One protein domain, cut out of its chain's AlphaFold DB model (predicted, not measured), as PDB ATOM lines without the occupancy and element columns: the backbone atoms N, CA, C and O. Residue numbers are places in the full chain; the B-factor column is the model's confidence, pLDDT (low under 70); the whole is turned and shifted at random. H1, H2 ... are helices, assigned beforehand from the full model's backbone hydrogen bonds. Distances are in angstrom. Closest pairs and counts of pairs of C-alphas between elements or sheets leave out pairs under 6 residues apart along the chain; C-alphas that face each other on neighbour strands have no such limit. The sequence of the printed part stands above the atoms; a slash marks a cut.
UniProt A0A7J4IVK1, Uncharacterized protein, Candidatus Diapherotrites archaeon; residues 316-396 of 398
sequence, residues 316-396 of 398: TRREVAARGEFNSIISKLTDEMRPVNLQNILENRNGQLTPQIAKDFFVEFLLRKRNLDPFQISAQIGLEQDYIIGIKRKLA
ATOM      1  N   THR A 316     128.016 115.525  81.589       92.06
ATOM      2  CA  THR A 316     128.428 114.378  82.415       92.06
ATOM      3  C   THR A 316     129.807 114.587  83.037       92.06
ATOM      4  O   THR A 316     129.990 114.394  84.236       92.06
ATOM      5  N   ARG A 317     130.792 115.052  82.254       90.81
ATOM      6  CA  ARG A 317     132.143 115.319  82.777       90.81
ATOM      7  C   ARG A 317     132.153 116.484  83.763       90.81
ATOM      8  O   ARG A 317     132.946 116.469  84.701       90.81
ATOM      9  N   ARG A 318     131.300 117.493  83.555       91.88
ATOM     10  CA  ARG A 318     131.155 118.612  84.491       91.88
ATOM     11  C   ARG A 318     130.541 118.149  85.808       91.88
ATOM     12  O   ARG A 318     131.049 118.535  86.852       91.88
ATOM     13  N   GLU A 319     129.506 117.312  85.762       91.56
ATOM     14  CA  GLU A 319     128.883 116.738  86.959       91.56
ATOM     15  C   GLU A 319     129.888 115.902  87.758       91.56
ATOM     16  O   GLU A 319     130.021 116.119  88.960       91.56
ATOM     17  N   VAL A 320     130.660 115.028  87.102       91.25
ATOM     18  CA  VAL A 320     131.711 114.235  87.768       91.25
ATOM     19  C   VAL A 320     132.746 115.137  88.445       91.25
ATOM     20  O   VAL A 320     133.057 114.938  89.617       91.25
ATOM     21  N   ALA A 321     133.248 116.160  87.745       88.81
ATOM     22  CA  ALA A 321     134.231 117.087  88.309       88.81
ATOM     23  C   ALA A 321     133.671 117.884  89.498       88.81
ATOM     24  O   ALA A 321     134.336 118.008  90.524       88.81
ATOM     25  N   ALA A 322     132.442 118.392  89.381       91.44
ATOM     26  CA  ALA A 322     131.789 119.154  90.439       91.44
ATOM     27  C   ALA A 322     131.490 118.283  91.673       91.44
ATOM     28  O   ALA A 322     131.711 118.725  92.797       91.44
ATOM     29  N   ARG A 323     131.029 117.038  91.485       91.94
ATOM     30  CA  ARG A 323     130.800 116.090  92.589       91.94
ATOM     31  C   ARG A 323     132.104 115.686  93.268       91.94
ATOM     32  O   ARG A 323     132.148 115.626  94.492       91.94
ATOM     33  N   GLY A 324     133.163 115.449  92.492       90.50
ATOM     34  CA  GLY A 324     134.496 115.178  93.031       90.50
ATOM     35  C   GLY A 324     135.008 116.328  93.901       90.50
ATOM     36  O   GLY A 324     135.500 116.095  95.001       90.50
ATOM     37  N   GLU A 325     134.820 117.570  93.448       90.19
ATOM     38  CA  GLU A 325     135.160 118.767  94.222       90.19
ATOM     39  C   GLU A 325     134.347 118.866  95.519       90.19
ATOM     40  O   GLU A 325     134.912 119.038  96.596       90.19
ATOM     41  N   PHE A 326     133.030 118.685  95.434       93.62
ATOM     42  CA  PHE A 326     132.142 118.723  96.595       93.62
ATOM     43  C   PHE A 326     132.504 117.664  97.647       93.62
ATOM     44  O   PHE A 326     132.627 117.982  98.828       93.62
ATOM     45  N   ASN A 327     132.746 116.424  97.219       92.06
ATOM     46  CA  ASN A 327     133.152 115.345  98.119       92.06
ATOM     47  C   ASN A 327     134.513 115.628  98.764       92.06
ATOM     48  O   ASN A 327     134.669 115.411  99.959       92.06
ATOM     49  N   SER A 328     135.471 116.173  98.007       90.25
ATOM     50  CA  SER A 328     136.772 116.577  98.549       90.25
ATOM     51  C   SER A 328     136.642 117.655  99.629       90.25
ATOM     52  O   SER A 328     137.359 117.594 100.627       90.25
ATOM     53  N   ILE A 329     135.719 118.610  99.467       91.69
ATOM     54  CA  ILE A 329     135.427 119.616 100.496       91.69
ATOM     55  C   ILE A 329     134.856 118.953 101.752       91.69
ATOM     56  O   ILE A 329     135.299 119.272 102.851       91.69
ATOM     57  N   ILE A 330     133.906 118.023 101.608       91.69
ATOM     58  CA  ILE A 330     133.335 117.296 102.752       91.69
ATOM     59  C   ILE A 330     134.413 116.508 103.497       91.69
ATOM     60  O   ILE A 330     134.484 116.617 104.719       91.69
ATOM     61  N   SER A 331     135.248 115.747 102.783       90.44
ATOM     62  CA  SER A 331     136.351 114.994 103.389       90.44
ATOM     63  C   SER A 331     137.266 115.924 104.172       90.44
ATOM     64  O   SER A 331     137.438 115.731 105.365       90.44
ATOM     65  N   LYS A 332     137.713 117.025 103.554       88.69
ATOM     66  CA  LYS A 332     138.555 118.023 104.219       88.69
ATOM     67  C   LYS A 332     137.910 118.596 105.488       88.69
ATOM     68  O   LYS A 332     138.577 118.707 106.508       88.69
ATOM     69  N   LEU A 333     136.631 118.978 105.439       90.06
ATOM     70  CA  LEU A 333     135.931 119.503 106.618       90.06
ATOM     71  C   LEU A 333     135.839 118.456 107.734       90.06
ATOM     72  O   LEU A 333     135.962 118.809 108.901       90.06
ATOM     73  N   THR A 334     135.645 117.189 107.368       88.06
ATOM     74  CA  THR A 334     135.580 116.071 108.315       88.06
ATOM     75  C   THR A 334     136.946 115.808 108.948       88.06
ATOM     76  O   THR A 334     137.031 115.703 110.168       88.06
ATOM     77  N   ASP A 335     138.011 115.789 108.143       88.88
ATOM     78  CA  ASP A 335     139.395 115.594 108.593       88.88
ATOM     79  C   ASP A 335     139.853 116.732 109.526       88.88
ATOM     80  O   ASP A 335     140.542 116.498 110.514       88.88
ATOM     81  N   GLU A 336     139.426 117.969 109.251       87.56
ATOM     82  CA  GLU A 336     139.681 119.148 110.096       87.56
ATOM     83  C   GLU A 336     138.746 119.240 111.321       87.56
ATOM     84  O   GLU A 336     138.783 120.240 112.038       87.56
ATOM     85  N   MET A 337     137.869 118.252 111.548       89.50
ATOM     86  CA  MET A 337     136.823 118.263 112.586       89.50
ATOM     87  C   MET A 337     135.924 119.518 112.562       89.50
ATOM     88  O   MET A 337     135.348 119.924 113.574       89.50
ATOM     89  N   ARG A 338     135.771 120.153 111.396       80.81
ATOM     90  CA  ARG A 338     134.903 121.320 111.198       80.81
ATOM     91  C   ARG A 338     133.473 120.880 110.873       80.81
ATOM     92  O   ARG A 338     133.264 119.877 110.189       80.81
ATOM     93  N   PRO A 339     132.446 121.655 111.269       86.00
ATOM     94  CA  PRO A 339     131.065 121.290 110.982       86.00
ATOM     95  C   PRO A 339     130.775 121.309 109.473       86.00
ATOM     96  O   PRO A 339     131.013 122.304 108.787       86.00
ATOM     97  N   VAL A 340     130.192 120.230 108.948       87.19
ATOM     98  CA  VAL A 340     129.757 120.153 107.544       87.19
ATOM     99  C   VAL A 340     128.428 120.895 107.383       87.19
ATOM    100  O   VAL A 340     127.352 120.322 107.555       87.19
ATOM    101  N   ASN A 341     128.505 122.188 107.075       88.81
ATOM    102  CA  ASN A 341     127.355 123.051 106.808       88.81
ATOM    103  C   ASN A 341     127.536 123.834 105.495       88.81
ATOM    104  O   ASN A 341     128.630 123.888 104.927       88.81
ATOM    105  N   LEU A 342     126.450 124.445 105.008       87.31
ATOM    106  CA  LEU A 342     126.450 125.163 103.732       87.31
ATOM    107  C   LEU A 342     127.474 126.306 103.708       87.31
ATOM    108  O   LEU A 342     128.144 126.495 102.695       87.31
ATOM    109  N   GLN A 343     127.629 127.031 104.816       88.25
ATOM    110  CA  GLN A 343     128.566 128.149 104.916       88.25
ATOM    111  C   GLN A 343     130.014 127.682 104.705       88.25
ATOM    112  O   GLN A 343     130.706 128.199 103.830       88.25
ATOM    113  N   ASN A 344     130.440 126.633 105.412       84.50
ATOM    114  CA  ASN A 344     131.782 126.066 105.279       84.50
ATOM    115  C   ASN A 344     132.038 125.491 103.877       84.50
ATOM    116  O   ASN A 344     133.149 125.608 103.355       84.50
ATOM    117  N   ILE A 345     131.019 124.906 103.238       86.88
ATOM    118  CA  ILE A 345     131.117 124.432 101.850       86.88
ATOM    119  C   ILE A 345     131.298 125.608 100.895       86.88
ATOM    120  O   ILE A 345     132.155 125.564 100.014       86.88
ATOM    121  N   LEU A 346     130.521 126.679 101.071       85.44
ATOM    122  CA  LEU A 346     130.652 127.882 100.259       85.44
ATOM    123  C   LEU A 346     132.019 128.542 100.460       85.44
ATOM    124  O   LEU A 346     132.585 129.023  99.484       85.44
ATOM    125  N   GLU A 347     132.573 128.556 101.667       82.44
ATOM    126  CA  GLU A 347     133.896 129.129 101.949       82.44
ATOM    127  C   GLU A 347     135.047 128.321 101.344       82.44
ATOM    128  O   GLU A 347     136.014 128.900 100.850       82.44
ATOM    129  N   ASN A 348     134.936 126.990 101.338       79.19
ATOM    130  CA  ASN A 348     135.967 126.099 100.797       79.19
ATOM    131  C   ASN A 348     135.787 125.790  99.305       79.19
ATOM    132  O   ASN A 348     136.631 125.105  98.725       79.19
ATOM    133  N   ARG A 349     134.718 126.297  98.672       75.56
ATOM    134  CA  ARG A 349     134.458 126.077  97.247       75.56
ATOM    135  C   ARG A 349     135.618 126.586  96.395       75.56
ATOM    136  O   ARG A 349     136.126 127.697  96.563       75.56
ATOM    137  N   ASN A 350     135.998 125.778  95.426       68.31
ATOM    138  CA  ASN A 350     137.029 126.060  94.451       68.31
ATOM    139  C   ASN A 350     136.383 126.292  93.077       68.31
ATOM    140  O   ASN A 350     135.190 126.553  92.933       68.31
ATOM    141  N   GLY A 351     137.218 126.363  92.043       69.06
ATOM    142  CA  GLY A 351     136.799 126.801  90.718       69.06
ATOM    143  C   GLY A 351     135.929 125.807  89.936       69.06
ATOM    144  O   GLY A 351     135.869 125.960  88.717       69.06
ATOM    145  N   GLN A 352     135.317 124.782  90.537       79.12
ATOM    146  CA  GLN A 352     134.331 123.931  89.848       79.12
ATOM    147  C   GLN A 352     132.907 124.111  90.389       79.12
ATOM    148  O   GLN A 352     131.956 123.857  89.645       79.12
ATOM    149  N   LEU A 353     132.742 124.607  91.621       85.31
ATOM    150  CA  LEU A 353     131.440 124.843  92.247       85.31
ATOM    151  C   LEU A 353     131.047 126.326  92.251       85.31
ATOM    152  O   LEU A 353     131.660 127.171  92.906       85.31
ATOM    153  N   THR A 354     129.955 126.651  91.556       87.31
ATOM    154  CA  THR A 354     129.264 127.932  91.762       87.31
ATOM    155  C   THR A 354     128.452 127.874  93.062       87.31
ATOM    156  O   THR A 354     128.090 126.779  93.495       87.31
ATOM    157  N   PRO A 355     128.115 129.018  93.691       88.12
ATOM    158  CA  PRO A 355     127.326 129.020  94.927       88.12
ATOM    159  C   PRO A 355     126.002 128.252  94.815       88.12
ATOM    160  O   PRO A 355     125.651 127.502  95.718       88.12
ATOM    161  N   GLN A 356     125.302 128.391  93.685       88.94
ATOM    162  CA  GLN A 356     124.042 127.685  93.455       88.94
ATOM    163  C   GLN A 356     124.251 126.171  93.311       88.94
ATOM    164  O   GLN A 356     123.523 125.405  93.927       88.94
ATOM    165  N   ILE A 357     125.270 125.730  92.566       90.75
ATOM    166  CA  ILE A 357     125.561 124.297  92.397       90.75
ATOM    167  C   ILE A 357     126.008 123.673  93.727       90.75
ATOM    168  O   ILE A 357     125.591 122.567  94.059       90.75
ATOM    169  N   ALA A 358     126.823 124.383  94.513       89.62
ATOM    170  CA  ALA A 358     127.224 123.939  95.847       89.62
ATOM    171  C   ALA A 358     126.010 123.764  96.772       89.62
ATOM    172  O   ALA A 358     125.916 122.767  97.485       89.62
ATOM    173  N   LYS A 359     125.065 124.709  96.722       90.94
ATOM    174  CA  LYS A 359     123.796 124.640  97.451       90.94
ATOM    175  C   LYS A 359     122.951 123.444  97.003       90.94
ATOM    176  O   LYS A 359     122.504 122.684  97.858       90.94
ATOM    177  N   ASP A 360     122.791 123.237  95.694       91.69
ATOM    178  CA  ASP A 360     122.046 122.099  95.140       91.69
ATOM    179  C   ASP A 360     122.638 120.758  95.622       91.69
ATOM    180  O   ASP A 360     121.912 119.883  96.095       91.69
ATOM    181  N   PHE A 361     123.967 120.606  95.560       93.31
ATOM    182  CA  PHE A 361     124.658 119.399  96.025       93.31
ATOM    183  C   PHE A 361     124.613 119.219  97.537       93.31
ATOM    184  O   PHE A 361     124.525 118.085  98.004       93.31
ATOM    185  N   PHE A 362     124.624 120.304  98.309       92.75
ATOM    186  CA  PHE A 362     124.462 120.204  99.752       92.75
ATOM    187  C   PHE A 362     123.070 119.705 100.137       92.75
ATOM    188  O   PHE A 362     122.958 118.808 100.968       92.75
ATOM    189  N   VAL A 363     122.015 120.200  99.484       91.94
ATOM    190  CA  VAL A 363     120.657 119.675  99.692       91.94
ATOM    191  C   VAL A 363     120.567 118.207  99.278       91.94
ATOM    192  O   VAL A 363     120.018 117.399 100.023       91.94
ATOM    193  N   GLU A 364     121.148 117.830  98.134       92.06
ATOM    194  CA  GLU A 364     121.222 116.423  97.724       92.06
ATOM    195  C   GLU A 364     121.942 115.555  98.770       92.06
ATOM    196  O   GLU A 364     121.483 114.456  99.084       92.06
ATOM    197  N   PHE A 365     123.047 116.044  99.333       92.12
ATOM    198  CA  PHE A 365     123.794 115.362 100.385       92.12
ATOM    199  C   PHE A 365     122.951 115.162 101.652       92.12
ATOM    200  O   PHE A 365     122.914 114.050 102.178       92.12
ATOM    201  N   LEU A 366     122.231 116.188 102.112       89.81
ATOM    202  CA  LEU A 366     121.345 116.081 103.277       89.81
ATOM    203  C   LEU A 366     120.208 115.073 103.042       89.81
ATOM    204  O   LEU A 366     119.948 114.236 103.906       89.81
ATOM    205  N   LEU A 367     119.602 115.095 101.851       88.62
ATOM    206  CA  LEU A 367     118.540 114.160 101.469       88.62
ATOM    207  C   LEU A 367     119.034 112.707 101.382       88.62
ATOM    208  O   LEU A 367     118.337 111.806 101.828       88.62
ATOM    209  N   ARG A 368     120.208 112.458 100.780       86.75
ATOM    210  CA  ARG A 368     120.683 111.093 100.464       86.75
ATOM    211  C   ARG A 368     121.578 110.463 101.524       86.75
ATOM    212  O   ARG A 368     121.587 109.247 101.658       86.75
ATOM    213  N   LYS A 369     122.426 111.255 102.182       82.38
ATOM    214  CA  LYS A 369     123.452 110.741 103.108       82.38
ATOM    215  C   LYS A 369     123.054 110.882 104.565       82.38
ATOM    216  O   LYS A 369     123.534 110.107 105.380       82.38
ATOM    217  N   ARG A 370     122.189 111.846 104.886       79.12
ATOM    218  CA  ARG A 370     121.636 112.015 106.235       79.12
ATOM    219  C   ARG A 370     120.170 111.601 106.352       79.12
ATOM    220  O   ARG A 370     119.645 111.643 107.455       79.12
ATOM    221  N   ASN A 371     119.533 111.203 105.244       85.75
ATOM    222  CA  ASN A 371     118.119 110.818 105.174       85.75
ATOM    223  C   ASN A 371     117.170 111.843 105.821       85.75
ATOM    224  O   ASN A 371     116.121 111.471 106.339       85.75
ATOM    225  N   LEU A 372     117.539 113.129 105.790       86.69
ATOM    226  CA  LEU A 372     116.707 114.188 106.352       86.69
ATOM    227  C   LEU A 372     115.505 114.435 105.447       86.69
ATOM    228  O   LEU A 372     115.626 114.450 104.216       86.69
ATOM    229  N   ASP A 373     114.344 114.667 106.049       87.94
ATOM    230  CA  ASP A 373     113.170 115.069 105.290       87.94
ATOM    231  C   ASP A 373     113.261 116.553 104.854       87.94
ATOM    232  O   ASP A 373     114.044 117.338 105.403       87.94
ATOM    233  N   PRO A 374     112.489 116.980 103.835       87.75
ATOM    234  CA  PRO A 374     112.526 118.360 103.359       87.75
ATOM    235  C   PRO A 374     112.223 119.432 104.419       87.75
ATOM    236  O   PRO A 374     112.759 120.535 104.306       87.75
ATOM    237  N   PHE A 375     111.407 119.135 105.436       86.88
ATOM    238  CA  PHE A 375     111.074 120.071 106.514       86.88
ATOM    239  C   PHE A 375     112.267 120.259 107.453       86.88
ATOM    240  O   PHE A 375     112.639 121.396 107.744       86.88
ATOM    241  N   GLN A 376     112.928 119.167 107.846       87.00
ATOM    242  CA  GLN A 376     114.166 119.210 108.633       87.00
ATOM    243  C   GLN A 376     115.267 120.006 107.925       87.00
ATOM    244  O   GLN A 376     115.937 120.838 108.538       87.00
ATOM    245  N   ILE A 377     115.432 119.798 106.614       85.88
ATOM    246  CA  ILE A 377     116.410 120.546 105.815       85.88
ATOM    247  C   ILE A 377     116.032 122.030 105.783       85.88
ATOM    248  O   ILE A 377     116.882 122.884 106.021       85.88
ATOM    249  N   SER A 378     114.763 122.346 105.519       86.62
ATOM    250  CA  SER A 378     114.265 123.725 105.490       86.62
ATOM    251  C   SER A 378     114.564 124.468 106.795       86.62
ATOM    252  O   SER A 378     115.132 125.558 106.750       86.62
ATOM    253  N   ALA A 379     114.299 123.837 107.942       84.31
ATOM    254  CA  ALA A 379     114.617 124.376 109.261       84.31
ATOM    255  C   ALA A 379     116.131 124.559 109.487       84.31
ATOM    256  O   ALA A 379     116.550 125.542 110.091       84.31
ATOM    257  N   GLN A 380     116.968 123.648 108.978       82.56
ATOM    258  CA  GLN A 380     118.416 123.684 109.203       82.56
ATOM    259  C   GLN A 380     119.150 124.747 108.366       82.56
ATOM    260  O   GLN A 380     120.117 125.342 108.839       82.56
ATOM    261  N   ILE A 381     118.753 124.947 107.105       82.50
ATOM    262  CA  ILE A 381     119.454 125.845 106.165       82.50
ATOM    263  C   ILE A 381     118.629 127.048 105.697       82.50
ATOM    264  O   ILE A 381     119.126 127.837 104.893       82.50
ATOM    265  N   GLY A 382     117.394 127.199 106.179       80.81
ATOM    266  CA  GLY A 382     116.532 128.343 105.869       80.81
ATOM    267  C   GLY A 382     116.103 128.416 104.400       80.81
ATOM    268  O   GLY A 382     116.009 129.504 103.837       80.81
ATOM    269  N   LEU A 383     115.913 127.267 103.743       85.19
ATOM    270  CA  LEU A 383     115.479 127.205 102.343       85.19
ATOM    271  C   LEU A 383     113.997 126.875 102.225       85.19
ATOM    272  O   LEU A 383     113.482 126.070 102.996       85.19
ATOM    273  N   GLU A 384     113.345 127.425 101.201       88.94
ATOM    274  CA  GLU A 384     111.953 127.108 100.877       88.94
ATOM    275  C   GLU A 384     111.760 125.606 100.637       88.94
ATOM    276  O   GLU A 384     112.537 124.954  99.926       88.94
ATOM    277  N   GLN A 385     110.692 125.060 101.215       87.00
ATOM    278  CA  GLN A 385     110.373 123.636 101.125       87.00
ATOM    279  C   GLN A 385     110.158 123.203  99.671       87.00
ATOM    280  O   GLN A 385     110.684 122.167  99.262       87.00
ATOM    281  N   ASP A 386     109.488 124.025  98.862       88.12
ATOM    282  CA  ASP A 386     109.226 123.747  97.446       88.12
ATOM    283  C   ASP A 386     110.508 123.543  96.635       88.12
ATOM    284  O   ASP A 386     110.597 122.634  95.802       88.12
ATOM    285  N   TYR A 387     111.547 124.332  96.918       90.56
ATOM    286  CA  TYR A 387     112.856 124.169  96.291       90.56
ATOM    287  C   TYR A 387     113.489 122.814  96.652       90.56
ATOM    288  O   TYR A 387     113.971 122.095  95.768       90.56
ATOM    289  N   ILE A 388     113.445 122.421  97.931       89.50
ATOM    290  CA  ILE A 388     114.001 121.145  98.413       89.50
ATOM    291  C   ILE A 388     113.215 119.961  97.835       89.50
ATOM    292  O   ILE A 388     113.811 118.993  97.355       89.50
ATOM    293  N   ILE A 389     111.883 120.050  97.811       89.94
ATOM    294  CA  ILE A 389     110.996 119.061  97.183       89.94
ATOM    295  C   ILE A 389     111.322 118.936  95.693       89.94
ATOM    296  O   ILE A 389     111.400 117.824  95.167       89.94
ATOM    297  N   GLY A 390     111.579 120.057  95.014       88.56
ATOM    298  CA  GLY A 390     112.039 120.078  93.630       88.56
ATOM    299  C   GLY A 390     113.323 119.270  93.422       88.56
ATOM    300  O   GLY A 390     113.410 118.491  92.468       88.56
ATOM    301  N   ILE A 391     114.299 119.390  94.328       87.75
ATOM    302  CA  ILE A 391     115.524 118.576  94.304       87.75
ATOM    303  C   ILE A 391     115.201 117.105  94.590       87.75
ATOM    304  O   ILE A 391     115.596 116.248  93.804       87.75
ATOM    305  N   LYS A 392     114.419 116.794  95.631       88.19
ATOM    306  CA  LYS A 392     114.013 115.414  95.965       88.19
ATOM    307  C   LYS A 392     113.347 114.709  94.775       88.19
ATOM    308  O   LYS A 392     113.722 113.589  94.437       88.19
ATOM    309  N   ARG A 393     112.432 115.387  94.071       90.00
ATOM    310  CA  ARG A 393     111.784 114.874  92.848       90.00
ATOM    311  C   ARG A 393     112.783 114.625  91.717       90.00
ATOM    312  O   ARG A 393     112.667 113.621  91.022       90.00
ATOM    313  N   LYS A 394     113.770 115.509  91.524       86.81
ATOM    314  CA  LYS A 394     114.842 115.297  90.533       86.81
ATOM    315  C   LYS A 394     115.699 114.076  90.871       86.81
ATOM    316  O   LYS A 394     116.114 113.378  89.956       86.81
ATOM    317  N   LEU A 395     115.950 113.820  92.156       85.38
ATOM    318  CA  LEU A 395     116.740 112.670  92.607       85.38
ATOM    319  C   LEU A 395     116.010 111.335  92.460       85.38
ATOM    320  O   LEU A 395     116.698 110.334  92.334       85.38
ATOM    321  N   ALA A 396     114.674 111.328  92.478       83.62
ATOM    322  CA  ALA A 396     113.854 110.129  92.273       83.62
ATOM    323  C   ALA A 396     113.663 109.758  90.789       83.62
ATOM    324  O   ALA A 396     113.271 108.640  90.481       83.62
TER     325      ALA A 396
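AT A GLANCE: This is residues 316 to 396 of the 398 residues of an uncharacterized protein of Candidatus Diapherotrites archaeon (UniProt A0A7J4IVK1). A single helix, H3, runs through the middle of this small helical domain, with H1 and H2 on one side of it and H4 and H5 on the other. The helices that meet are crossed rather than side by side, and H1, the longest, runs along the longest axis of the whole. The printed part has 81 residues, with five named helices in the order H1, H2, H3, H4, H5 and no named strand; the class is all helix. The whole is compact, with a radius of gyration of the C-alphas of 12.4 A, and spans 31 by 29 by 19 A.

IN THESE COORDINATES: H1 is residues 316 to 335, 28.4 A from C-alpha 316 at (128.428, 114.378, 82.415) to C-alpha 335. After a short link, H2 is residues 342 to 348, 10.0 A. Another short link leads to H3, residues 355 to 369, 20.4 A, which begins with C-alpha 355 at (127.326, 129.020, 94.927). A tight link leads to H4, residues 374 to 381, 10.6 A. A second tight link leads to H5, residues 385 to 396, 16.5 A, which ends with C-alpha 396 at (113.854, 110.129, 92.273).

HOW THE PARTS SIT: H3 is the hub, touching the other four helices. H1 and H3 only just touch, with 3 pairs of C-alphas within 8 A, the closest those of Phe 326 and Ala 358 at 7.2 A; their lines are about perpendicular, only just, at 71 degrees. H2 touches H3, the closest C-alphas being those of Leu 346 and Pro 355 at 6.4 A, at a steep tilt of 58 degrees, opposite ways. H1 touches H2 with residues 326 to 333 alone, about perpendicular at 84 degrees; the closest C-alphas are those of Ile 329 and Asn 348, 6.5 A apart. H5 touches H3 at a steep tilt of 67 degrees, the same way, with the C-alphas of Val 363 and Ile 388 closest at 6.9 A. H3 and H4 only just touch, with 3 pairs of C-alphas within 8 A, the closest those of Leu 366 and Ile 377 at 7.1 A. H4 and H5 touch, the closest C-alphas being those of Ser 378 and Gln 385 at 5.8 A. H1 is apart from H4 and H5, and H2 is apart from H5. In H1, H2, H3, H4 and H5 every O i to N i+4 pair is within hydrogen-bond range.

THE WHOLE: The two C-alphas farthest apart are those of Glu 336 and Asp 386, 33.3 A. The printed part has no cut, and no link between its helices is long. The mean pLDDT of the printed part is 87.4; residues 350 to 351, between H2 and H3, are under 70.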